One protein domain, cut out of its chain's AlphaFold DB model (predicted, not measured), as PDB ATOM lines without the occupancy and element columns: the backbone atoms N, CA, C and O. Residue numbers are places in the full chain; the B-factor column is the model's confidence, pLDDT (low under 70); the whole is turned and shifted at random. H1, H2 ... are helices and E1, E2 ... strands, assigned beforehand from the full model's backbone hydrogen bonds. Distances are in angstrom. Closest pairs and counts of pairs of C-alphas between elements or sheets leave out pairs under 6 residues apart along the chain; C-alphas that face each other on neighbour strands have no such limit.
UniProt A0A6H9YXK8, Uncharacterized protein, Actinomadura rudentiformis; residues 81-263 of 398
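Overview. This is residues 81 to 263 of the 398 residues of an uncharacterized protein of Actinomadura rudentiformis (UniProt A0A6H9YXK8). Three strongly twisted sheets make this domain: the sheet of E5, E6 and E7, with the longest strands, is in the middle, and the other two are each partly face to face with it. The sheet of E1 to E4 crosses it near the start of E5, while E8, E9 and E10 run nearly along its strands; H1 is a short turn that grazes E7's sheet. The printed part has 183 residues, in the order E1 to E7, H1, E8 to E10, and is mostly strand; the sheets E5-E6-E7 and E8-E9-E10 are antiparallel in these orders, and the sheet of E1 to E4 is branched at E2, its neighbour pairs antiparallel. It is compact, with a radius of gyration of the C-alphas of 16.4 A and spans of 53 by 42 by 33 A.

Along the chain. Find C-alpha 134 at (32.758, 24.200, -37.621), where E5, residues 134 to 147, begins; it measures 23.9 A and bends by 114 degrees at residue 144. E6, residues 150 to 163, measures 30.0 A, and E7, 175 to 185, 27.4 A. Go back to C-alpha 82 at (30.881, 9.468, -60.907) for E1, residues 82 to 90, then E2, 98 to 107, 27.8 A long, E3, 113 to 115, and E4, 119 to 122. H1 holds residues 205 to 209, E8 221 to 227 and E9 233 to 240; E10, 243 to 250, ends at (53.556, 12.250, -45.185).

Arrangement. Start with the meander E5 E6 E7, each strand the antiparallel neighbour of the one before: N 139 and O 157 are 2.8 A apart, N 181 and O 158 2.8 A. In a stack of sheets, face to face in turn, the sheet E8 E9 E10 has its strands at 7 degrees to these; the closest C-alphas of E6 and E8, Thr 159 and Gly 221, are 4.7 A apart. In it, N 224 and O 237 are 2.9 A apart, N 234 and O 249 2.8 A. The strands of the branched sheet stand at 42 degrees to those of E5 E6 E7; the closest C-alphas of E1 and E5, Cys 88 and Cys 136, are 5.0 A apart. E1 lies on one side of E2, with N 105 and O 83 2.7 A apart; E3 and E4 lie on the other side. H1, its O i to N i+4 pair within hydrogen-bond range, only grazes the sheet E5 E6 E7.

Size, cuts and confidence. Look to the C-alphas of Ala 109 and Ala 211 for the two farthest apart, 54.5 A. The printed part has no cut. The links E4 to E5, E6 to E7, E7 to H1 and H1 to E8 are long. Mean pLDDT of the printed part is 93.6, with residues 215 to 217 and 242 under 70.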
ATOM      1  N   SER A  81      32.355   8.056 -64.612       96.00
ATOM      2  CA  SER A  81      30.987   8.594 -64.665       96.00
ATOM      3  C   SER A  81      30.438   9.044 -63.308       96.00
ATOM      4  O   SER A  81      29.267   9.416 -63.231       96.00
ATOM      5  N   THR A  82      31.264   9.043 -62.258       98.00
ATOM      6  CA  THR A  82      30.881   9.468 -60.907       98.00
ATOM      7  C   THR A  82      31.684  10.688 -60.481       98.00
ATOM      8  O   THR A  82      32.889  10.768 -60.731       98.00
ATOM      9  N   ARG A  83      31.023  11.629 -59.806       98.12
ATOM     10  CA  ARG A  83      31.649  12.821 -59.234       98.12
ATOM     11  C   ARG A  83      31.200  13.008 -57.790       98.12
ATOM     12  O   ARG A  83      30.010  13.146 -57.539       98.12
ATOM     13  N   HIS A  84      32.128  13.069 -56.850       98.81
ATOM     14  CA  HIS A  84      31.838  13.405 -55.456       98.81
ATOM     15  C   HIS A  84      32.146  14.880 -55.235       98.81
ATOM     16  O   HIS A  84      33.275  15.316 -55.455       98.81
ATOM     17  N   VAL A  85      31.136  15.651 -54.830       98.81
ATOM     18  CA  VAL A  85      31.269  17.080 -54.526       98.81
ATOM     19  C   VAL A  85      31.097  17.254 -53.028       98.81
ATOM     20  O   VAL A  85      29.971  17.213 -52.527       98.81
ATOM     21  N   PHE A  86      32.216  17.428 -52.329       98.88
ATOM     22  CA  PHE A  86      32.225  17.864 -50.939       98.88
ATOM     23  C   PHE A  86      32.260  19.388 -50.894       98.88
ATOM     24  O   PHE A  86      32.881  19.991 -51.759       98.88
ATOM     25  N   TYR A  87      31.578  20.027 -49.950       98.81
ATOM     26  CA  TYR A  87      31.517  21.494 -49.861       98.81
ATOM     27  C   TYR A  87      31.055  21.945 -48.476       98.81
ATOM     28  O   TYR A  87      30.402  21.181 -47.765       98.81
ATOM     29  N   CYS A  88      31.327  23.190 -48.096       98.12
ATOM     30  CA  CYS A  88      30.756  23.776 -46.888       98.12
ATOM     31  C   CYS A  88      29.272  24.050 -47.059       98.12
ATOM     32  O   CYS A  88      28.847  24.711 -48.010       98.12
ATOM     33  N   GLY A  89      28.481  23.592 -46.101       96.81
ATOM     34  CA  GLY A  89      27.065  23.904 -46.021       96.81
ATOM     35  C   GLY A  89      26.518  23.639 -44.630       96.81
ATOM     36  O   GLY A  89      27.166  23.022 -43.790       96.81
ATOM     37  N   ASN A  90      25.292  24.077 -44.386       95.81
ATOM     38  CA  ASN A  90      24.605  23.839 -43.127       95.81
ATOM     39  C   ASN A  90      23.653  22.640 -43.207       95.81
ATOM     40  O   ASN A  90      22.923  22.443 -44.179       95.81
ATOM     41  N   LYS A  91      23.579  21.877 -42.113       95.38
ATOM     42  CA  LYS A  91      22.585  20.804 -41.940       95.38
ATOM     43  C   LYS A  91      21.191  21.345 -41.603       95.38
ATOM     44  O   LYS A  91      20.182  20.790 -42.039       95.38
ATOM     45  N   THR A  92      21.128  22.417 -40.815       94.62
ATOM     46  CA  THR A  92      19.881  22.975 -40.273       94.62
ATOM     47  C   THR A  92      19.574  24.318 -40.922       94.62
ATOM     48  O   THR A  92      20.377  25.246 -40.824       94.62
ATOM     49  N   SER A  93      18.399  24.443 -41.549       94.12
ATOM     50  CA  SER A  93      17.952  25.687 -42.191       94.12
ATOM     51  C   SER A  93      18.055  26.884 -41.241       94.12
ATOM     52  O   SER A  93      17.486  26.870 -40.151       94.12
ATOM     53  N   GLY A  94      18.728  27.947 -41.683       90.00
ATOM     54  CA  GLY A  94      18.835  29.215 -40.956       90.00
ATOM     55  C   GLY A  94      19.897  29.242 -39.858       90.00
ATOM     56  O   GLY A  94      20.035  30.270 -39.201       90.00
ATOM     57  N   SER A  95      20.651  28.156 -39.683       90.12
ATOM     58  CA  SER A  95      21.823  28.085 -38.809       90.12
ATOM     59  C   SER A  95      23.096  28.159 -39.654       90.12
ATOM     60  O   SER A  95      23.233  27.408 -40.620       90.12
ATOM     61  N   VAL A  96      23.986  29.101 -39.324       88.31
ATOM     62  CA  VAL A  96      25.328  29.213 -39.921       88.31
ATOM     63  C   VAL A  96      26.259  28.353 -39.078       88.31
ATOM     64  O   VAL A  96      26.857  28.828 -38.122       88.31
ATOM     65  N   HIS A  97      26.263  27.060 -39.374       90.81
ATOM     66  CA  HIS A  97      27.034  26.050 -38.662       90.81
ATOM     67  C   HIS A  97      27.497  25.022 -39.687       90.81
ATOM     68  O   HIS A  97      26.704  24.204 -40.178       90.81
ATOM     69  N   ASP A  98      28.768  25.133 -40.061       94.81
ATOM     70  CA  ASP A  98      29.306  24.454 -41.231       94.81
ATOM     71  C   ASP A  98      29.489  22.965 -40.987       94.81
ATOM     72  O   ASP A  98      29.843  22.495 -39.903       94.81
ATOM     73  N   GLN A  99      29.218  22.224 -42.046       97.12
ATOM     74  CA  GLN A  99      29.521  20.821 -42.222       97.12
ATOM     75  C   GLN A  99      30.184  20.682 -43.592       97.12
ATOM     76  O   GLN A  99      29.831  21.406 -44.531       97.12
ATOM     77  N   ALA A 100      31.033  19.671 -43.755       98.50
ATOM     78  CA  ALA A 100      31.370  19.187 -45.082       98.50
ATOM     79  C   ALA A 100      30.173  18.382 -45.607       98.50
ATOM     80  O   ALA A 100      29.962  17.215 -45.262       98.50
ATOM     81  N   MET A 101      29.342  19.028 -46.413       98.56
ATOM     82  CA  MET A 101      28.234  18.417 -47.135       98.56
ATOM     83  C   MET A 101      28.762  17.616 -48.327       98.56
ATOM     84  O   MET A 101      29.850  17.885 -48.822       98.56
ATOM     85  N   LEU A 102      27.986  16.644 -48.796       98.69
ATOM     86  CA  LEU A 102      28.287  15.804 -49.949       98.69
ATOM     87  C   LEU A 102      27.064  15.707 -50.862       98.69
ATOM     88  O   LEU A 102      25.958  15.409 -50.402       98.69
ATOM     89  N   SER A 103      27.292  15.890 -52.161       98.62
ATOM     90  CA  SER A 103      26.386  15.466 -53.231       98.62
ATOM     91  C   SER A 103      27.146  14.620 -54.252       98.62
ATOM     92  O   SER A 103      28.289  14.925 -54.600       98.62
ATOM     93  N   VAL A 104      26.511  13.556 -54.741       98.56
ATOM     94  CA  VAL A 104      27.115  12.604 -55.681       98.56
ATOM     95  C   VAL A 104      26.493  12.799 -57.056       98.56
ATOM     96  O   VAL A 104      25.283  12.676 -57.225       98.56
ATOM     97  N   GLY A 105      27.327  13.135 -58.030       98.19
ATOM     98  CA  GLY A 105      26.978  13.314 -59.428       98.19
ATOM     99  C   GLY A 105      27.125  12.022 -60.223       98.19
ATOM    100  O   GLY A 105      28.114  11.304 -60.081       98.19
ATOM    101  N   THR A 106      26.172  11.758 -61.115       98.06
ATOM    102  CA  THR A 106      26.268  10.730 -62.157       98.06
ATOM    103  C   THR A 106      26.224  11.384 -63.529       98.06
ATOM    104  O   THR A 106      25.317  12.172 -63.824       98.06
ATOM    105  N   LYS A 107      27.198  11.045 -64.375       97.06
ATOM    106  CA  LYS A 107      27.284  11.539 -65.749       97.06
ATOM    107  C   LYS A 107      26.236  10.852 -66.619       97.06
ATOM    108  O   LYS A 107      26.186   9.625 -66.687       97.06
ATOM    109  N   GLN A 108      25.409  11.651 -67.273       96.25
ATOM    110  CA  GLN A 108      24.360  11.211 -68.182       96.25
ATOM    111  C   GLN A 108      24.924  10.960 -69.590       96.25
ATOM    112  O   GLN A 108      26.058  11.331 -69.905       96.25
ATOM    113  N   ALA A 109      24.130  10.322 -70.455       94.31
ATOM    114  CA  ALA A 109      24.549   9.957 -71.813       94.31
ATOM    115  C   ALA A 109      24.859  11.171 -72.716       94.31
ATOM    116  O   ALA A 109      25.668  11.061 -73.632       94.31
ATOM    117  N   ASP A 110      24.242  12.321 -72.446       92.94
ATOM    118  CA  ASP A 110      24.492  13.599 -73.128       92.94
ATOM    119  C   ASP A 110      25.704  14.366 -72.559       92.94
ATOM    120  O   ASP A 110      26.041  15.450 -73.032       92.94
ATOM    121  N   GLY A 111      26.378  13.799 -71.551       90.56
ATOM    122  CA  GLY A 111      27.522  14.394 -70.870       90.56
ATOM    123  C   GLY A 111      27.166  15.333 -69.716       90.56
ATOM    124  O   GLY A 111      28.089  15.786 -69.036       90.56
ATOM    125  N   ALA A 112      25.881  15.604 -69.459       93.00
ATOM    126  CA  ALA A 112      25.441  16.397 -68.316       93.00
ATOM    127  C   ALA A 112      25.616  15.632 -66.994       93.00
ATOM    128  O   ALA A 112      25.654  14.402 -66.962       93.00
ATOM    129  N   TRP A 113      25.695  16.360 -65.883       96.25
ATOM    130  CA  TRP A 113      25.735  15.775 -64.544       96.25
ATOM    131  C   TRP A 113      24.375  15.901 -63.865       96.25
ATOM    132  O   TRP A 113      23.732  16.947 -63.922       96.25
ATOM    133  N   THR A 114      23.946  14.838 -63.192       96.94
ATOM    134  CA  THR A 114      22.797  14.863 -62.279       96.94
ATOM    135  C   THR A 114      23.282  14.523 -60.885       96.94
ATOM    136  O   THR A 114      23.966  13.516 -60.716       96.94
ATOM    137  N   TYR A 115      22.939  15.351 -59.902       97.94
ATOM    138  CA  TYR A 115      23.420  15.217 -58.531       97.94
ATOM    139  C   TYR A 115      22.346  14.669 -57.593       97.94
ATOM    140  O   TYR A 115      21.160  14.970 -57.727       97.94
ATOM    141  N   SER A 116      22.777  13.862 -56.626       97.38
ATOM    142  CA  SER A 116      21.949  13.444 -55.499       97.38
ATOM    143  C   SER A 116      21.560  14.637 -54.627       97.38
ATOM    144  O   SER A 116      22.235  15.666 -54.620       97.38
ATOM    145  N   ALA A 117      20.529  14.459 -53.799       96.31
ATOM    146  CA  ALA A 117      20.243  15.412 -52.734       96.31
ATOM    147  C   ALA A 117      21.453  15.554 -51.779       96.31
ATOM    148  O   ALA A 117      22.125  14.548 -51.505       96.31
ATOM    149  N   PRO A 118      21.707  16.763 -51.240       97.31
ATOM    150  CA  PRO A 118      22.741  16.990 -50.239       97.31
ATOM    151  C   PRO A 118      22.578  16.132 -48.984       97.31
ATOM    152  O   PRO A 118      21.483  16.015 -48.430       97.31
ATOM    153  N   ARG A 119      23.693  15.621 -48.463       97.38
ATOM    154  CA  ARG A 119      23.784  15.015 -47.125       97.38
ATOM    155  C   ARG A 119      25.044  15.476 -46.403       97.38
ATOM    156  O   ARG A 119      25.960  15.982 -47.036       97.38
ATOM    157  N   VAL A 120      25.121  15.260 -45.093       98.31
ATOM    158  CA  VAL A 120      26.378  15.471 -44.357       98.31
ATOM    159  C   VAL A 120      27.381  14.387 -44.775       98.31
ATOM    160  O   VAL A 120      27.065  13.193 -44.715       98.31
ATOM    161  N   GLY A 121      28.559  14.811 -45.233       98.25
ATOM    162  CA  GLY A 121      29.714  13.964 -45.533       98.25
ATOM    163  C   GLY A 121      30.656  13.848 -44.334       98.25
ATOM    164  O   GLY A 121      31.038  12.743 -43.979       98.25
ATOM    165  N   LEU A 122      30.946  14.966 -43.665       98.56
ATOM    166  CA  LEU A 122      31.631  15.033 -42.374       98.56
ATOM    167  C   LEU A 122      31.076  16.221 -41.578       98.56
ATOM    168  O   LEU A 122      30.822  17.287 -42.136       98.56
ATOM    169  N   GLY A 123      30.872  16.027 -40.279       97.31
ATOM    170  CA  GLY A 123      30.398  17.072 -39.379       97.31
ATOM    171  C   GLY A 123      31.321  17.265 -38.176       97.31
ATOM    172  O   GLY A 123      32.182  16.416 -37.927       97.31
ATOM    173  N   PRO A 124      31.123  18.344 -37.405       95.56
ATOM    174  CA  PRO A 124      31.799  18.554 -36.140       95.56
ATOM    175  C   PRO A 124      31.550  17.404 -35.166       95.56
ATOM    176  O   PRO A 124      30.471  16.802 -35.138       95.56
ATOM    177  N   SER A 125      32.549  17.113 -34.337       93.88
ATOM    178  CA  SER A 125      32.505  16.027 -33.363       93.88
ATOM    179  C   SER A 125      32.668  16.557 -31.949       93.88
ATOM    180  O   SER A 125      33.722  17.069 -31.584       93.88
ATOM    181  N   SER A 126      31.662  16.345 -31.099       91.56
ATOM    182  CA  SER A 126      31.737  16.706 -29.677       91.56
ATOM    183  C   SER A 126      32.841  15.963 -28.915       91.56
ATOM    184  O   SER A 126      33.207  16.378 -27.819       91.56
ATOM    185  N   ALA A 127      33.364  14.864 -29.468       92.38
ATOM    186  CA  ALA A 127      34.479  14.117 -28.893       92.38
ATOM    187  C   ALA A 127      35.852  14.746 -29.198       92.38
ATOM    188  O   ALA A 127      36.838  14.363 -28.572       92.38
ATOM    189  N   ILE A 128      35.925  15.693 -30.142       94.56
ATOM    190  CA  ILE A 128      37.165  16.305 -30.629       94.56
ATOM    191  C   ILE A 128      37.089  17.823 -30.397       94.56
ATOM    192  O   ILE A 128      36.545  18.535 -31.237       94.56
ATOM    193  N   PRO A 129      37.616  18.354 -29.275       91.94
ATOM    194  CA  PRO A 129      37.400  19.750 -28.878       91.94
ATOM    195  C   PRO A 129      37.783  20.803 -29.928       91.94
ATOM    196  O   PRO A 129      37.096  21.811 -30.048       91.94
ATOM    197  N   TRP A 130      38.839  20.566 -30.714       92.75
ATOM    198  CA  TRP A 130      39.297  21.501 -31.752       92.75
ATOM    199  C   TRP A 130      38.445  21.468 -33.037       92.75
ATOM    200  O   TRP A 130      38.587  22.350 -33.875       92.75
ATOM    201  N   ALA A 131      37.557  20.479 -33.186       95.06
ATOM    202  CA  ALA A 131      36.705  20.265 -34.358       95.06
ATOM    203  C   ALA A 131      35.240  19.998 -33.969       95.06
ATOM    204  O   ALA A 131      34.541  19.225 -34.626       95.06
ATOM    205  N   ASN A 132      34.773  20.580 -32.862       94.50
ATOM    206  CA  ASN A 132      33.430  20.333 -32.335       94.50
ATOM    207  C   ASN A 132      32.384  21.377 -32.762       94.50
ATOM    208  O   ASN A 132      31.228  21.222 -32.371       94.50
ATOM    209  N   TYR A 133      32.769  22.395 -33.544       93.44
ATOM    210  CA  TYR A 133      31.901  23.524 -33.872       93.44
ATOM    211  C   TYR A 133      31.779  23.782 -35.393       93.44
ATOM    212  O   TYR A 133      30.737  23.472 -35.947       93.44
ATOM    213  N   HIS A 134      32.814  24.203 -36.136       94.19
ATOM    214  CA  HIS A 134      32.758  24.200 -37.621       94.19
ATOM    215  C   HIS A 134      33.668  23.126 -38.219       94.19
ATOM    216  O   HIS A 134      34.797  22.938 -37.765       94.19
ATOM    217  N   VAL A 135      33.181  22.465 -39.273       97.44
ATOM    218  CA  VAL A 135      33.974  21.641 -40.198       97.44
ATOM    219  C   VAL A 135      33.643  22.100 -41.616       97.44
ATOM    220  O   VAL A 135      32.502  21.965 -42.055       97.44
ATOM    221  N   CYS A 136      34.622  22.673 -42.309       97.06
ATOM    222  CA  CYS A 136      34.470  23.334 -43.607       97.06
ATOM    223  C   CYS A 136      35.738  23.125 -44.462       97.06
ATOM    224  O   CYS A 136      36.625  22.363 -44.090       97.06
ATOM    225  N   ASP A 137      35.783  23.742 -45.636       97.94
ATOM    226  CA  ASP A 137      36.789  23.667 -46.692       97.94
ATOM    227  C   ASP A 137      37.331  22.246 -46.900       97.94
ATOM    228  O   ASP A 137      38.523  21.994 -46.706       97.94
ATOM    229  N   PRO A 138      36.453  21.272 -47.205       98.69
ATOM    230  CA  PRO A 138      36.891  19.900 -47.371       98.69
ATOM    231  C   PRO A 138      37.815  19.799 -48.581       98.69
ATOM    232  O   PRO A 138      37.504  20.342 -49.629       98.69
ATOM    233  N   GLU A 139      38.880  19.015 -48.479       98.81
ATOM    234  CA  GLU A 139      39.751  18.646 -49.588       98.81
ATOM    235  C   GLU A 139      40.038  17.144 -49.558       98.81
ATOM    236  O   GLU A 139      40.677  16.612 -48.651       98.81
ATOM    237  N   ILE A 140      39.542  16.436 -50.570       98.56
ATOM    238  CA  ILE A 140      39.585  14.969 -50.634       98.56
ATOM    239  C   ILE A 140      40.866  14.466 -51.297       98.56
ATOM    240  O   ILE A 140      41.282  14.973 -52.328       98.56
ATOM    241  N   ILE A 141      41.492  13.411 -50.809       98.62
ATOM    242  CA  ILE A 141      42.644  12.841 -51.508       98.62
ATOM    243  C   ILE A 141      42.705  11.334 -51.309       98.62
ATOM    244  O   ILE A 141      42.433  10.815 -50.225       98.62
ATOM    245  N   ARG A 142      43.030  10.618 -52.385       98.62
ATOM    246  CA  ARG A 142      43.251   9.176 -52.353       98.62
ATOM    247  C   ARG A 142      44.691   8.864 -51.973       98.62
ATOM    248  O   ARG A 142      45.614   9.549 -52.410       98.62
ATOM    249  N   GLY A 143      44.875   7.777 -51.237       98.38
ATOM    250  CA  GLY A 143      46.188   7.284 -50.856       98.38
ATOM    251  C   GLY A 143      46.138   5.922 -50.175       98.38
ATOM    252  O   GLY A 143      45.231   5.124 -50.407       98.38
ATOM    253  N   GLN A 144      47.145   5.664 -49.348       98.56
ATOM    254  CA  GLN A 144      47.259   4.528 -48.442       98.56
ATOM    255  C   GLN A 144      47.683   5.074 -47.079       98.56
ATOM    256  O   GLN A 144      48.871   5.247 -46.797       98.56
ATOM    257  N   PHE A 145      46.695   5.402 -46.252       98.69
ATOM    258  CA  PHE A 145      46.901   6.075 -44.975       98.69
ATOM    259  C   PHE A 145      46.795   5.065 -43.836       98.69
ATOM    260  O   PHE A 145      45.695   4.679 -43.437       98.69
ATOM    261  N   THR A 146      47.935   4.601 -43.321       98.50
ATOM    262  CA  THR A 146      47.949   3.603 -42.239       98.50
ATOM    263  C   THR A 146      47.717   4.284 -40.898       98.50
ATOM    264  O   THR A 146      48.591   5.006 -40.416       98.50
ATOM    265  N   TRP A 147      46.571   4.042 -40.268       98.00
ATOM    266  CA  TRP A 147      46.269   4.545 -38.930       98.00
ATOM    267  C   TRP A 147      45.823   3.406 -38.013       98.00
ATOM    268  O   TRP A 147      44.789   2.775 -38.234       98.00
ATOM    269  N   GLY A 148      46.624   3.138 -36.978       95.69
ATOM    270  CA  GLY A 148      46.493   1.921 -36.187       95.69
ATOM    271  C   GLY A 148      46.825   0.688 -37.030       95.69
ATOM    272  O   GLY A 148      47.890   0.615 -37.641       95.69
ATOM    273  N   ASP A 149      45.911  -0.275 -37.054       96.31
ATOM    274  CA  ASP A 149      45.983  -1.524 -37.815       96.31
ATOM    275  C   ASP A 149      45.263  -1.462 -39.175       96.31
ATOM    276  O   ASP A 149      45.220  -2.460 -39.894       96.31
ATOM    277  N   HIS A 150      44.724  -0.297 -39.548       98.38
ATOM    278  CA  HIS A 150      43.916  -0.128 -40.754       98.38
ATOM    279  C   HIS A 150      44.580   0.799 -41.774       98.38
ATOM    280  O   HIS A 150      45.192   1.804 -41.412       98.38
ATOM    281  N   VAL A 151      44.421   0.482 -43.060       98.62
ATOM    282  CA  VAL A 151      44.897   1.313 -44.176       98.62
ATOM    283  C   VAL A 151      43.695   1.940 -44.868       98.62
ATOM    284  O   VAL A 151      42.963   1.260 -45.584       98.62
ATOM    285  N   TYR A 152      43.512   3.243 -44.677       98.75
ATOM    286  CA  TYR A 152      42.420   3.979 -45.304       98.75
ATOM    287  C   TYR A 152      42.806   4.430 -46.721       98.75
ATOM    288  O   TYR A 152      43.889   4.993 -46.911       98.75
ATOM    289  N   PRO A 153      41.932   4.234 -47.723       98.69
ATOM    290  CA  PRO A 153      42.156   4.696 -49.089       98.69
ATOM    291  C   PRO A 153      41.872   6.189 -49.295       98.69
ATOM    292  O   PRO A 153      42.316   6.744 -50.300       98.69
ATOM    293  N   TRP A 154      41.135   6.836 -48.389       98.81
ATOM    294  CA  TRP A 154      40.729   8.235 -48.520       98.81
ATOM    295  C   TRP A 154      41.060   9.045 -47.277       98.81
ATOM    296  O   TRP A 154      40.855   8.590 -46.150       98.81
ATOM    297  N   ALA A 155      41.517  10.270 -47.514       98.81
ATOM    298  CA  ALA A 155      41.636  11.317 -46.520       98.81
ATOM    299  C   ALA A 155      40.814  12.537 -46.959       98.81
ATOM    300  O   ALA A 155      40.744  12.856 -48.146       98.81
ATOM    301  N   MET A 156      40.203  13.215 -45.996       98.88
ATOM    302  CA  MET A 156      39.612  14.539 -46.144       98.88
ATOM    303  C   MET A 156      40.431  15.473 -45.268       98.88
ATOM    304  O   MET A 156      40.420  15.321 -44.048       98.88
ATOM    305  N   LEU A 157      41.155  16.405 -45.878       98.88
ATOM    306  CA  LEU A 157      41.649  17.585 -45.180       98.88
ATOM    307  C   LEU A 157      40.483  18.558 -45.018       98.88
ATOM    308  O   LEU A 157      39.589  18.570 -45.858       98.88
ATOM    309  N   PHE A 158      40.445  19.332 -43.941       98.75
ATOM    310  CA  PHE A 158      39.358  20.289 -43.717       98.75
ATOM    311  C   PHE A 158      39.795  21.411 -42.783       98.75
ATOM    312  O   PHE A 158      40.658  21.201 -41.931       98.75
ATOM    313  N   THR A 159      39.171  22.579 -42.899       97.75
ATOM    314  CA  THR A 159      39.233  23.611 -41.861       97.75
ATOM    315  C   THR A 159      38.335  23.212 -40.703       97.75
ATOM    316  O   THR A 159      37.162  22.878 -40.896       97.75
ATOM    317  N   ALA A 160      38.862  23.286 -39.489       95.88
ATOM    318  CA  ALA A 160      38.091  23.092 -38.276       95.88
ATOM    319  C   ALA A 160      38.166  24.308 -37.367       95.88
ATOM    320  O   ALA A 160      39.236  24.889 -37.191       95.88
ATOM    321  N   TYR A 161      37.040  24.610 -36.735       92.44
ATOM    322  CA  TYR A 161      36.939  25.549 -35.631       92.44
ATOM    323  C   TYR A 161      36.292  24.832 -34.452       92.44
ATOM    324  O   TYR A 161      35.289  24.123 -34.610       92.44
ATOM    325  N   GLY A 162      36.847  25.028 -33.262       91.44
ATOM    326  CA  GLY A 162      36.340  24.420 -32.040       91.44
ATOM    327  C   GLY A 162      35.819  25.455 -31.051       91.44
ATOM    328  O   GLY A 162      36.213  26.617 -31.072       91.44
ATOM    329  N   CYS A 163      34.987  25.004 -30.121       90.31
ATOM    330  CA  CYS A 163      34.489  25.794 -29.010       90.31
ATOM    331  C   CYS A 163      34.581  25.021 -27.692       90.31
ATOM    332  O   CYS A 163      34.056  23.916 -27.555       90.31
ATOM    333  N   ALA A 164      35.201  25.618 -26.674       87.69
ATOM    334  CA  ALA A 164      35.278  25.033 -25.333       87.69
ATOM    335  C   ALA A 164      33.930  25.049 -24.579       87.69
ATOM    336  O   ALA A 164      33.808  24.457 -23.506       87.69
ATOM    337  N   VAL A 165      32.922  25.736 -25.122       84.00
ATOM    338  CA  VAL A 165      31.572  25.865 -24.562       84.00
ATOM    339  C   VAL A 165      30.525  25.564 -25.634       84.00
ATOM    340  O   VAL A 165      30.812  25.587 -26.821       84.00
ATOM    341  N   THR A 166      29.282  25.318 -25.229       75.81
ATOM    342  CA  THR A 166      28.161  25.033 -26.146       75.81
ATOM    343  C   THR A 166      27.386  26.297 -26.551       75.81
ATOM    344  O   THR A 166      26.170  26.240 -26.729       75.81
ATOM    345  N   ALA A 167      28.040  27.461 -26.569       74.25
ATOM    346  CA  ALA A 167      27.397  28.736 -26.890       74.25
ATOM    347  C   ALA A 167      27.429  29.005 -28.403       74.25
ATOM    348  O   ALA A 167      28.379  28.630 -29.078       74.25
ATOM    349  N   GLU A 168      26.384  29.667 -28.904       73.88
ATOM    350  CA  GLU A 168      26.161  29.960 -30.324       73.88
ATOM    351  C   GLU A 168      25.874  31.471 -30.497       73.88
ATOM    352  O   GLU A 168      24.847  31.937 -29.988       73.88
ATOM    353  N   PRO A 169      26.734  32.258 -31.179       78.31
ATOM    354  CA  PRO A 169      28.039  31.864 -31.709       78.31
ATOM    355  C   PRO A 169      29.031  31.505 -30.589       78.31
ATOM    356  O   PRO A 169      28.889  31.981 -29.457       78.31
ATOM    357  N   CYS A 170      30.048  30.698 -30.899       82.69
ATOM    358  CA  CYS A 170      31.133  30.427 -29.960       82.69
ATOM    359  C   CYS A 170      31.838  31.739 -29.568       82.69
ATOM    360  O   CYS A 170      32.348  32.420 -30.458       82.69
ATOM    361  N   PRO A 171      31.909  32.109 -28.277       84.25
ATOM    362  CA  PRO A 171      32.601  33.326 -27.870       84.25
ATOM    363  C   PRO A 171      34.108  33.217 -28.120       84.25
ATOM    364  O   PRO A 171      34.702  32.197 -27.769       84.25
ATOM    365  N   ASP A 172      34.732  34.285 -28.619       79.25
ATOM    366  CA  ASP A 172      36.151  34.320 -29.012       79.25
ATOM    367  C   ASP A 172      37.104  33.789 -27.930       79.25
ATOM    368  O   ASP A 172      38.048  33.060 -28.218       79.25
ATOM    369  N   GLN A 173      36.846  34.085 -26.649       77.81
ATOM    370  CA  GLN A 173      37.688  33.608 -25.543       77.81
ATOM    371  C   GLN A 173      37.604  32.090 -25.285       77.81
ATOM    372  O   GLN A 173      38.368  31.559 -24.480       77.81
ATOM    373  N   HIS A 174      36.652  31.407 -25.917       76.88
ATOM    374  CA  HIS A 174      36.449  29.958 -25.865       76.88
ATOM    375  C   HIS A 174      36.711  29.284 -27.217       76.88
ATOM    376  O   HIS A 174      36.542  28.067 -27.321       76.88
ATOM    377  N   ALA A 175      37.111  30.060 -28.225       80.44
ATOM    378  CA  ALA A 175      37.416  29.580 -29.555       80.44
ATOM    379  C   ALA A 175      38.733  28.803 -29.571       80.44
ATOM    380  O   ALA A 175      39.746  29.247 -29.026       80.44
ATOM    381  N   TYR A 176      38.734  27.675 -30.271       82.50
ATOM    382  CA  TYR A 176      39.942  27.135 -30.874       82.50
ATOM    383  C   TYR A 176      40.009  27.717 -32.295       82.50
ATOM    384  O   TYR A 176      39.150  27.351 -33.102       82.50
ATOM    385  N   PRO A 177      40.964  28.626 -32.597       87.62
ATOM    386  CA  PRO A 177      41.091  29.246 -33.917       87.62
ATOM    387  C   PRO A 177      41.156  28.213 -35.039       87.62
ATOM    388  O   PRO A 177      41.554  27.080 -34.781       87.62
ATOM    389  N   ASN A 178      40.835  28.630 -36.268       92.00
ATOM    390  CA  ASN A 178      40.866  27.755 -37.442       92.00
ATOM    391  C   ASN A 178      42.196  27.002 -37.570       92.00
ATOM    392  O   ASN A 178      43.271  27.596 -37.415       92.00
ATOM    393  N   GLN A 179      42.103  25.703 -37.858       94.00
ATOM    394  CA  GLN A 179      43.238  24.801 -38.076       94.00
ATOM    395  C   GLN A 179      42.905  23.802 -39.183       94.00
ATOM    396  O   GLN A 179      41.729  23.545 -39.454       94.00
ATOM    397  N   VAL A 180      43.921  23.167 -39.774       97.88
ATOM    398  CA  VAL A 180      43.698  22.095 -40.754       97.88
ATOM    399  C   VAL A 180      43.649  20.745 -40.045       97.88
ATOM    400  O   VAL A 180      44.615  20.305 -39.416       97.88
ATOM    401  N   GLY A 181      42.513  20.073 -40.180       98.31
ATOM    402  CA  GLY A 181      42.264  18.705 -39.758       98.31
ATOM    403  C   GLY A 181      42.493  17.675 -40.859       98.31
ATOM    404  O   GLY A 181      42.637  18.012 -42.032       98.31
ATOM    405  N   VAL A 182      42.479  16.397 -40.470       98.81
ATOM    406  CA  VAL A 182      42.353  15.270 -41.401       98.81
ATOM    407  C   VAL A 182      41.393  14.221 -40.848       98.81
ATOM    408  O   VAL A 182      41.392  13.939 -39.650       98.81
ATOM    409  N   ALA A 183      40.560  13.653 -41.714       98.81
ATOM    410  CA  ALA A 183      39.710  12.506 -41.420       98.81
ATOM    411  C   ALA A 183      39.922  11.405 -42.460       98.81
ATOM    412  O   ALA A 183      40.203  11.703 -43.618       98.81
ATOM    413  N   PHE A 184      39.761  10.143 -42.062       98.81
ATOM    414  CA  PHE A 184      39.999   8.983 -42.926       98.81
ATOM    415  C   PHE A 184      38.745   8.124 -43.107       98.81
ATOM    416  O   PHE A 184      37.975   7.963 -42.160       98.81
ATOM    417  N   ALA A 185      38.553   7.553 -44.300       98.75
ATOM    418  CA  ALA A 185      37.428   6.665 -44.603       98.75
ATOM    419  C   ALA A 185      37.767   5.617 -45.674       98.75
ATOM    420  O   ALA A 185      38.667   5.799 -46.497       98.75
ATOM    421  N   ASP A 186      36.996   4.526 -45.689       98.62
ATOM    422  CA  ASP A 186      37.108   3.450 -46.686       98.62
ATOM    423  C   ASP A 186      36.446   3.785 -48.027       98.62
ATOM    424  O   ASP A 186      36.755   3.184 -49.056       98.62
ATOM    425  N   SER A 187      35.550   4.771 -48.042       98.19
ATOM    426  CA  SER A 187      34.811   5.180 -49.232       98.19
ATOM    427  C   SER A 187      34.444   6.658 -49.173       98.19
ATOM    428  O   SER A 187      34.114   7.172 -48.108       98.19
ATOM    429  N   LEU A 188      34.418   7.322 -50.331       98.12
ATOM    430  CA  LEU A 188      33.851   8.670 -50.460       98.12
ATOM    431  C   LEU A 188      32.350   8.697 -50.157       98.12
ATOM    432  O   LEU A 188      31.828   9.700 -49.683       98.12
ATOM    433  N   ASP A 189      31.665   7.576 -50.380       96.88
ATOM    434  CA  ASP A 189      30.243   7.423 -50.087       96.88
ATOM    435  C   ASP A 189      29.964   7.028 -48.635       96.88
ATOM    436  O   ASP A 189      28.802   6.836 -48.273       96.88
ATOM    437  N   ALA A 190      30.988   6.941 -47.783       97.44
ATOM    438  CA  ALA A 190      30.810   6.588 -46.384       97.44
ATOM    439  C   ALA A 190      29.789   7.520 -45.681       97.44
ATOM    440  O   ALA A 190      29.698   8.723 -45.988       97.44
ATOM    441  N   PRO A 191      28.981   6.986 -44.748       97.25
ATOM    442  CA  PRO A 191      28.241   7.794 -43.789       97.25
ATOM    443  C   PRO A 191      29.176   8.734 -43.018       97.25
ATOM    444  O   PRO A 191      30.330   8.400 -42.762       97.25
ATOM    445  N   ALA A 192      28.668   9.887 -42.576       97.00
ATOM    446  CA  ALA A 192      29.479  10.854 -41.830       97.00
ATOM    447  C   ALA A 192      30.085  10.292 -40.530       97.00
ATOM    448  O   ALA A 192      31.124  10.765 -40.087       97.00
ATOM    449  N   THR A 193      29.458   9.275 -39.934       96.12
ATOM    450  CA  THR A 193      29.948   8.582 -38.731       96.12
ATOM    451  C   THR A 193      31.167   7.700 -38.977       96.12
ATOM    452  O   THR A 193      31.848   7.337 -38.020       96.12
ATOM    453  N   ASP A 194      31.430   7.344 -40.232       97.62
ATOM    454  CA  ASP A 194      32.464   6.378 -40.599       97.62
ATOM    455  C   ASP A 194      33.766   7.083 -41.005       97.62
ATOM    456  O   ASP A 194      34.831   6.464 -41.024       97.62
ATOM    457  N   TRP A 195      33.701   8.393 -41.261       98.31
ATOM    458  CA  TRP A 195      34.877   9.246 -41.351       98.31
ATOM    459  C   TRP A 195      35.499   9.429 -39.968       98.31
ATOM    460  O   TRP A 195      34.916  10.031 -39.064       98.31
ATOM    461  N   ARG A 196      36.722   8.931 -39.795       98.00
ATOM    462  CA  ARG A 196      37.440   9.015 -38.524       98.00
ATOM    463  C   ARG A 196      38.312  10.261 -38.486       98.00
ATOM    464  O   ARG A 196      39.356  10.294 -39.132       98.00
ATOM    465  N   ILE A 197      37.884  11.265 -37.721       98.38
ATOM    466  CA  ILE A 197      38.654  12.492 -37.475       98.38
ATOM    467  C   ILE A 197      39.904  12.163 -36.652       98.38
ATOM    468  O   ILE A 197      39.815  11.495 -35.617       98.38
ATOM    469  N   TYR A 198      41.062  12.644 -37.102       97.69
ATOM    470  CA  TYR A 198      42.314  12.502 -36.369       97.69
ATOM    471  C   TYR A 198      42.242  13.253 -35.021       97.69
ATOM    472  O   TYR A 198      41.679  14.341 -34.973       97.69
ATOM    473  N   PRO A 199      42.769  12.730 -33.898       96.19
ATOM    474  CA  PRO A 199      42.525  13.330 -32.581       96.19
ATOM    475  C   PRO A 199      43.111  14.732 -32.386       96.19
ATOM    476  O   PRO A 199      42.593  15.503 -31.579       96.19
ATOM    477  N   SER A 200      44.158  15.070 -33.137       95.56
ATOM    478  CA  SER A 200      44.812  16.380 -33.119       95.56
ATOM    479  C   SER A 200      44.678  17.064 -34.484       95.56
ATOM    480  O   SER A 200      44.540  16.369 -35.491       95.56
ATOM    481  N   PRO A 201      44.774  18.400 -34.559       96.12
ATOM    482  CA  PRO A 201      44.929  19.089 -35.835       96.12
ATOM    483  C   PRO A 201      46.159  18.555 -36.585       96.12
ATOM    484  O   PRO A 201      47.188  18.264 -35.968       96.12
ATOM    485  N   LEU A 202      46.064  18.425 -37.909       97.69
ATOM    486  CA  LEU A 202      47.191  18.024 -38.754       97.69
ATOM    487  C   LEU A 202      48.191  19.177 -38.914       97.69
ATOM    488  O   LEU A 202      49.402  18.969 -38.836       97.69
ATOM    489  N   ILE A 203      47.674  20.388 -39.132       96.56
ATOM    490  CA  ILE A 203      48.436  21.638 -39.145       96.56
ATOM    491  C   ILE A 203      47.721  22.594 -38.194       96.56
ATOM    492  O   ILE A 203      46.608  23.040 -38.474       96.56
ATOM    493  N   SER A 204      48.355  22.864 -37.054       92.50
ATOM    494  CA  SER A 204      47.824  23.746 -36.017       92.50
ATOM    495  C   SER A 204      48.452  25.133 -36.086       92.50
ATOM    496  O   SER A 204      49.558  25.302 -36.607       92.50
ATOM    497  N   TYR A 205      47.791  26.134 -35.504       87.94
ATOM    498  CA  TYR A 205      48.427  27.441 -35.334       87.94
ATOM    499  C   TYR A 205      49.622  27.359 -34.378       87.94
ATOM    500  O   TYR A 205      50.560  28.131 -34.537       87.94
ATOM    501  N   GLU A 206      49.656  26.409 -33.436       89.69
ATOM    502  CA  GLU A 206      50.835  26.191 -32.593       89.69
ATOM    503  C   GLU A 206      52.047  25.705 -33.361       89.69
ATOM    504  O   GLU A 206      53.169  26.088 -33.028       89.69
ATOM    505  N   LEU A 207      51.832  24.900 -34.398       89.88
ATOM    506  CA  LEU A 207      52.908  24.433 -35.252       89.88
ATOM    507  C   LEU A 207      53.579  25.593 -36.001       89.88
ATOM    508  O   LEU A 207      54.801  25.590 -36.147       89.88
ATOM    509  N   ASP A 208      52.799  26.586 -36.432       87.31
ATOM    510  CA  ASP A 208      53.279  27.661 -37.308       87.31
ATOM    511  C   ASP A 208      53.626  28.953 -36.558       87.31
ATOM    512  O   ASP A 208      54.543  29.676 -36.953       87.31
ATOM    513  N   TYR A 209      52.941  29.223 -35.446       86.50
ATOM    514  CA  TYR A 209      53.024  30.473 -34.684       86.50
ATOM    515  C   TYR A 209      53.329  30.284 -33.195       86.50
ATOM    516  O   TYR A 209      53.507  31.265 -32.468       86.50
ATOM    517  N   GLY A 210      53.392  29.046 -32.706       84.25
ATOM    518  CA  GLY A 210      53.449  28.776 -31.273       84.25
ATOM    519  C   GLY A 210      52.132  29.136 -30.576       84.25
ATOM    520  O   GLY A 210      51.049  29.024 -31.132       84.25
ATOM    521  N   ALA A 211      52.187  29.587 -29.327       77.25
ATOM    522  CA  ALA A 211      51.007  29.604 -28.454       77.25
ATOM    523  C   ALA A 211      49.844  30.539 -28.864       77.25
ATOM    524  O   ALA A 211      48.837  30.574 -28.155       77.25
ATOM    525  N   LYS A 212      49.960  31.341 -29.931       76.38
ATOM    526  CA  LYS A 212      48.913  32.296 -30.305       76.38
ATOM    527  C   LYS A 212      48.851  32.559 -31.806       76.38
ATOM    528  O   LYS A 212      49.865  32.873 -32.424       76.38
ATOM    529  N   CYS A 213      47.635  32.559 -32.348       81.69
ATOM    530  CA  CYS A 213      47.378  33.080 -33.684       81.69
ATOM    531  C   CYS A 213      47.712  34.590 -33.779       81.69
ATOM    532  O   CYS A 213      47.297  35.354 -32.897       81.69
ATOM    533  N   PRO A 214      48.429  35.062 -34.817       75.69
ATOM    534  CA  PRO A 214      48.834  36.469 -34.891       75.69
ATOM    535  C   PRO A 214      47.690  37.469 -35.165       75.69
ATOM    536  O   PRO A 214      47.852  38.652 -34.867       75.69
ATOM    537  N   ALA A 215      46.541  37.027 -35.692       65.12
ATOM    538  CA  ALA A 215      45.355  37.846 -35.978       65.12
ATOM    539  C   ALA A 215      44.113  37.285 -35.266       65.12
ATOM    540  O   ALA A 215      44.109  36.126 -34.853       65.12
ATOM    541  N   GLN A 216      43.088  38.124 -35.078       58.12
ATOM    542  CA  GLN A 216      41.897  37.777 -34.289       58.12
ATOM    543  C   GLN A 216      40.799  37.045 -35.081       58.12
ATOM    544  O   GLN A 216      39.935  36.464 -34.439       58.12
ATOM    545  N   ASP A 217      40.856  36.995 -36.421       61.53
ATOM    546  CA  ASP A 217      39.663  36.623 -37.203       61.53
ATOM    547  C   ASP A 217      39.776  35.276 -37.954       61.53
ATOM    548  O   ASP A 217      38.871  34.452 -37.865       61.53
ATOM    549  N   TYR A 218      40.884  34.993 -38.656       76.44
ATOM    550  CA  TYR A 218      41.094  33.734 -39.395       76.44
ATOM    551  C   TYR A 218      42.562  33.300 -39.291       76.44
ATOM    552  O   TYR A 218      43.453  34.096 -39.584       76.44
ATOM    553  N   CYS A 219      42.828  32.068 -38.834       85.81
ATOM    554  CA  CYS A 219      44.195  31.619 -38.544       85.81
ATOM    555  C   CYS A 219      44.818  30.764 -39.652       85.81
ATOM    556  O   CYS A 219      45.614  31.266 -40.441       85.81
ATOM    557  N   ILE A 220      44.469  29.476 -39.684       92.12
ATOM    558  CA  ILE A 220      44.982  28.485 -40.628       92.12
ATOM    559  C   ILE A 220      43.797  27.666 -41.145       92.12
ATOM    560  O   ILE A 220      42.974  27.222 -40.351       92.12
ATOM    561  N   GLY A 221      43.686  27.440 -42.450       94.88
ATOM    562  CA  GLY A 221      42.533  26.729 -43.013       94.88
ATOM    563  C   GLY A 221      42.606  26.564 -44.525       94.88
ATOM    564  O   GLY A 221      43.691  26.592 -45.094       94.88
ATOM    565  N   GLU A 222      41.453  26.378 -45.158       95.62
ATOM    566  CA  GLU A 222      41.256  26.292 -46.612       95.62
ATOM    567  C   GLU A 222      42.288  25.388 -47.311       95.62
ATOM    568  O   GLU A 222      43.063  25.855 -48.152       95.62
ATOM    569  N   PRO A 223      42.383  24.101 -46.928       98.06
ATOM    570  CA  PRO A 223      43.395  23.229 -47.487       98.06
ATOM    571  C   PRO A 223      43.127  22.909 -48.964       98.06
ATOM    572  O   PRO A 223      41.995  22.682 -49.380       98.06
ATOM    573  N   ALA A 224      44.203  22.766 -49.733       98.38
ATOM    574  CA  ALA A 224      44.217  22.108 -51.038       98.38
ATOM    575  C   ALA A 224      45.316  21.038 -51.052       98.38
ATOM    576  O   ALA A 224      46.315  21.161 -50.334       98.38
ATOM    577  N   ALA A 225      45.172  19.983 -51.858       98.06
ATOM    578  CA  ALA A 225      46.157  18.909 -51.870       98.06
ATOM    579  C   ALA A 225      46.331  18.215 -53.221       98.06
ATOM    580  O   ALA A 225      45.389  17.947 -53.968       98.06
ATOM    581  N   SER A 226      47.578  17.812 -53.468       97.94
ATOM    582  CA  SER A 226      47.945  16.900 -54.546       97.94
ATOM    583  C   SER A 226      48.839  15.785 -54.017       97.94
ATOM    584  O   SER A 226      49.639  15.981 -53.099       97.94
ATOM    585  N   SER A 227      48.680  14.590 -54.576       97.88
ATOM    586  CA  SER A 227      49.520  13.452 -54.225       97.88
ATOM    587  C   SER A 227      50.878  13.559 -54.917       97.88
ATOM    588  O   SER A 227      50.954  13.850 -56.109       97.88
ATOM    589  N   ILE A 228      51.946  13.295 -54.166       97.81
ATOM    590  CA  ILE A 228      53.325  13.275 -54.669       97.81
ATOM    591  C   ILE A 228      53.682  11.875 -55.174       97.81
ATOM    592  O   ILE A 228      54.352  11.738 -56.195       97.81
ATOM    593  N   ASP A 229      53.257  10.835 -54.453       97.50
ATOM    594  CA  ASP A 229      53.678   9.449 -54.687       97.50
ATOM    595  C   ASP A 229      52.522   8.466 -54.934       97.50
ATOM    596  O   ASP A 229      52.764   7.287 -55.178       97.50
ATOM    597  N   GLY A 230      51.269   8.924 -54.875       96.19
ATOM    598  CA  GLY A 230      50.084   8.066 -54.969       96.19
ATOM    599  C   GLY A 230      49.844   7.183 -53.737       96.19
ATOM    600  O   GLY A 230      48.939   6.347 -53.766       96.19
ATOM    601  N   VAL A 231      50.639   7.347 -52.677       97.12
ATOM    602  CA  VAL A 231      50.604   6.551 -51.447       97.12
ATOM    603  C   VAL A 231      50.213   7.456 -50.284       97.12
ATOM    604  O   VAL A 231      49.032   7.573 -49.988       97.12
ATOM    605  N   GLY A 232      51.158   8.121 -49.627       97.88
ATOM    606  CA  GLY A 232      50.874   8.925 -48.438       97.88
ATOM    607  C   GLY A 232      51.599  10.259 -48.407       97.88
ATOM    608  O   GLY A 232      51.342  11.046 -47.498       97.88
ATOM    609  N   ARG A 233      52.474  10.550 -49.377       98.62
ATOM    610  CA  ARG A 233      53.133  11.852 -49.480       98.62
ATOM    611  C   ARG A 233      52.263  12.803 -50.281       98.62
ATOM    612  O   ARG A 233      51.908  12.538 -51.430       98.62
ATOM    613  N   LEU A 234      51.943  13.923 -49.661       98.69
ATOM    614  CA  LEU A 234      51.050  14.946 -50.168       98.69
ATOM    615  C   LEU A 234      51.779  16.283 -50.196       98.69
ATOM    616  O   LEU A 234      52.505  16.626 -49.262       98.69
ATOM    617  N   MET A 235      51.545  17.057 -51.245       98.25
ATOM    618  CA  MET A 235      51.785  18.490 -51.220       98.25
ATOM    619  C   MET A 235      50.492  19.139 -50.740       98.25
ATOM    620  O   MET A 235      49.464  19.007 -51.404       98.25
ATOM    621  N   VAL A 236      50.540  19.767 -49.566       98.56
ATOM    622  CA  VAL A 236      49.384  20.397 -48.923       98.56
ATOM    623  C   VAL A 236      49.590  21.897 -48.933       98.56
ATOM    624  O   VAL A 236      50.562  22.392 -48.356       98.56
ATOM    625  N   TRP A 237      48.669  22.602 -49.577       98.06
ATOM    626  CA  TRP A 237      48.539  24.044 -49.464       98.06
ATOM    627  C   TRP A 237      47.448  24.391 -48.468       98.06
ATOM    628  O   TRP A 237      46.540  23.591 -48.252       98.06
ATOM    629  N   TYR A 238      47.550  25.561 -47.857       96.94
ATOM    630  CA  TYR A 238      46.555  26.049 -46.916       96.94
ATOM    631  C   TYR A 238      46.671  27.565 -46.755       96.94
ATOM    632  O   TYR A 238      47.745  28.154 -46.942       96.94
ATOM    633  N   GLN A 239      45.547  28.185 -46.412       92.69
ATOM    634  CA  GLN A 239      45.476  29.577 -46.008       92.69
ATOM    635  C   GLN A 239      46.160  29.754 -44.664       92.69
ATOM    636  O   GLN A 239      45.910  29.011 -43.717       92.69
ATOM    637  N   ASP A 240      47.004  30.771 -44.591       88.56
ATOM    638  CA  ASP A 240      47.772  31.120 -43.415       88.56
ATOM    639  C   ASP A 240      47.651  32.625 -43.127       88.56
ATOM    640  O   ASP A 240      47.229  33.405 -43.983       88.56
ATOM    641  N   ASN A 241      48.045  33.079 -41.936       77.88
ATOM    642  CA  ASN A 241      47.895  34.472 -41.486       77.88
ATOM    643  C   ASN A 241      48.877  35.481 -42.142       77.88
ATOM    644  O   ASN A 241      49.406  36.400 -41.517       77.88
ATOM    645  N   GLY A 242      49.139  35.294 -43.431       69.88
ATOM    646  CA  GLY A 242      49.966  36.136 -44.293       69.88
ATOM    647  C   GLY A 242      49.856  35.771 -45.778       69.88
ATOM    648  O   GLY A 242      50.676  36.239 -46.567       69.88
ATOM    649  N   GLY A 243      48.884  34.928 -46.148       83.19
ATOM    650  CA  GLY A 243      48.654  34.437 -47.508       83.19
ATOM    651  C   GLY A 243      48.646  32.911 -47.587       83.19
ATOM    652  O   GLY A 243      48.673  32.220 -46.573       83.19
ATOM    653  N   PHE A 244      48.631  32.384 -48.805       91.75
ATOM    654  CA  PHE A 244      48.651  30.947 -49.059       91.75
ATOM    655  C   PHE A 244      50.074  30.376 -49.010       91.75
ATOM    656  O   PHE A 244      51.018  30.920 -49.596       91.75
ATOM    657  N   VAL A 245      50.240  29.254 -48.319       94.88
ATOM    658  CA  VAL A 245      51.529  28.569 -48.137       94.88
ATOM    659  C   VAL A 245      51.385  27.088 -48.449       94.88
ATOM    660  O   VAL A 245      50.279  26.590 -48.644       94.88
ATOM    661  N   TRP A 246      52.502  26.365 -48.499       96.06
ATOM    662  CA  TRP A 246      52.477  24.917 -48.668       96.06
ATOM    663  C   TRP A 246      53.516  24.194 -47.822       96.06
ATOM    664  O   TRP A 246      54.494  24.777 -47.352       96.06
ATOM    665  N   ARG A 247      53.311  22.891 -47.637       96.88
ATOM    666  CA  ARG A 247      54.300  21.962 -47.086       96.88
ATOM    667  C   ARG A 247      54.100  20.562 -47.649       96.88
ATOM    668  O   ARG A 247      53.020  20.208 -48.115       96.88
ATOM    669  N   GLU A 248      55.147  19.753 -47.576       98.12
ATOM    670  CA  GLU A 248      55.000  18.312 -47.757       98.12
ATOM    671  C   GLU A 248      54.443  17.690 -46.469       98.12
ATOM    672  O   GLU A 248      54.916  17.995 -45.374       98.12
ATOM    673  N   VAL A 249      53.458  16.807 -46.594       98.62
ATOM    674  CA  VAL A 249      52.907  16.006 -45.498       98.62
ATOM    675  C   VAL A 249      53.007  14.536 -45.882       98.62
ATOM    676  O   VAL A 249      52.587  14.154 -46.968       98.62
ATOM    677  N   ASN A 250      53.535  13.696 -44.994       98.75
ATOM    678  CA  ASN A 250      53.556  12.250 -45.185       98.75
ATOM    679  C   ASN A 250      52.625  11.561 -44.179       98.75
ATOM    680  O   ASN A 250      52.896  11.524 -42.977       98.75
ATOM    681  N   LEU A 251      51.538  11.005 -44.711       98.62
ATOM    682  CA  LEU A 251      50.491  10.266 -44.013       98.62
ATOM    683  C   LEU A 251      50.548   8.751 -44.277       98.62
ATOM    684  O   LEU A 251      49.609   8.046 -43.916       98.62
ATOM    685  N   THR A 252      51.624   8.221 -44.878       98.38
ATOM    686  CA  THR A 252      51.769   6.767 -45.103       98.38
ATOM    687  C   THR A 252      51.624   5.997 -43.787       98.38
ATOM    688  O   THR A 252      50.920   4.989 -43.728       98.38
ATOM    689  N   ASN A 253      52.233   6.516 -42.714       98.19
ATOM    690  CA  ASN A 253      51.942   6.138 -41.330       98.19
ATOM    691  C   ASN A 253      51.242   7.307 -40.621       98.19
ATOM    692  O   ASN A 253      51.877   8.107 -39.935       98.19
ATOM    693  N   ALA A 254      49.928   7.397 -40.782       97.69
ATOM    694  CA  ALA A 254      49.090   8.410 -40.157       97.69
ATOM    695  C   ALA A 254      49.005   8.281 -38.625       97.69
ATOM    696  O   ALA A 254      48.568   9.221 -37.981       97.69
ATOM    697  N   THR A 255      49.471   7.184 -38.011       97.50
ATOM    698  CA  THR A 255      49.654   7.118 -36.541       97.50
ATOM    699  C   THR A 255      50.757   8.065 -36.054       97.50
ATOM    700  O   THR A 255      50.758   8.488 -34.902       97.50
ATOM    701  N   SER A 256      51.718   8.388 -36.922       96.81
ATOM    702  CA  SER A 256      52.824   9.304 -36.645       96.81
ATOM    703  C   SER A 256      53.110  10.137 -37.899       96.81
ATOM    704  O   SER A 256      54.131   9.910 -38.560       96.81
ATOM    705  N   PRO A 257      52.211  11.071 -38.256       97.62
ATOM    706  CA  PRO A 257      52.335  11.840 -39.484       97.62
ATOM    707  C   PRO A 257      53.620  12.675 -39.466       97.62
ATOM    708  O   PRO A 257      53.997  13.239 -38.437       97.62
ATOM    709  N   VAL A 258      54.296  12.767 -40.611       98.31
ATOM    710  CA  VAL A 258      55.485  13.618 -40.761       98.31
ATOM    711  C   VAL A 258      55.073  14.894 -41.473       98.31
ATOM    712  O   VAL A 258      54.682  14.866 -42.640       98.31
ATOM    713  N   ILE A 259      55.168  16.012 -40.759       98.12
ATOM    714  CA  ILE A 259      54.807  17.331 -41.271       98.12
ATOM    715  C   ILE A 259      56.087  18.070 -41.663       98.12
ATOM    716  O   ILE A 259      56.947  18.334 -40.823       98.12
ATOM    717  N   GLY A 260      56.232  18.365 -42.951       97.31
ATOM    718  CA  GLY A 260      57.378  19.075 -43.501       97.31
ATOM    719  C   GLY A 260      57.391  20.564 -43.153       97.31
ATOM    720  O   GLY A 260      56.473  21.105 -42.538       97.31
ATOM    721  N   GLN A 261      58.458  21.239 -43.582       94.50
ATOM    722  CA  GLN A 261      58.617  22.676 -43.368       94.50
ATOM    723  C   GLN A 261      57.562  23.491 -44.123       94.50
ATOM    724  O   GLN A 261      57.281  23.218 -45.292       94.50
ATOM    725  N   ARG A 262      57.064  24.541 -43.461       93.81
ATOM    726  CA  ARG A 262      56.262  25.614 -44.059       93.81
ATOM    727  C   ARG A 262      57.054  26.326 -45.156       93.81
ATOM    728  O   ARG A 262      58.167  26.788 -44.903       93.81
ATOM    729  N   ARG A 263      56.471  26.466 -46.345       93.50
ATOM    730  CA  ARG A 263      57.055  27.169 -47.493       93.50
ATOM    731  C   ARG A 263      56.098  28.231 -48.009       93.50
ATOM    732  O   ARG A 263      54.929  27.959 -48.261       93.50
TER     733      ARG A 263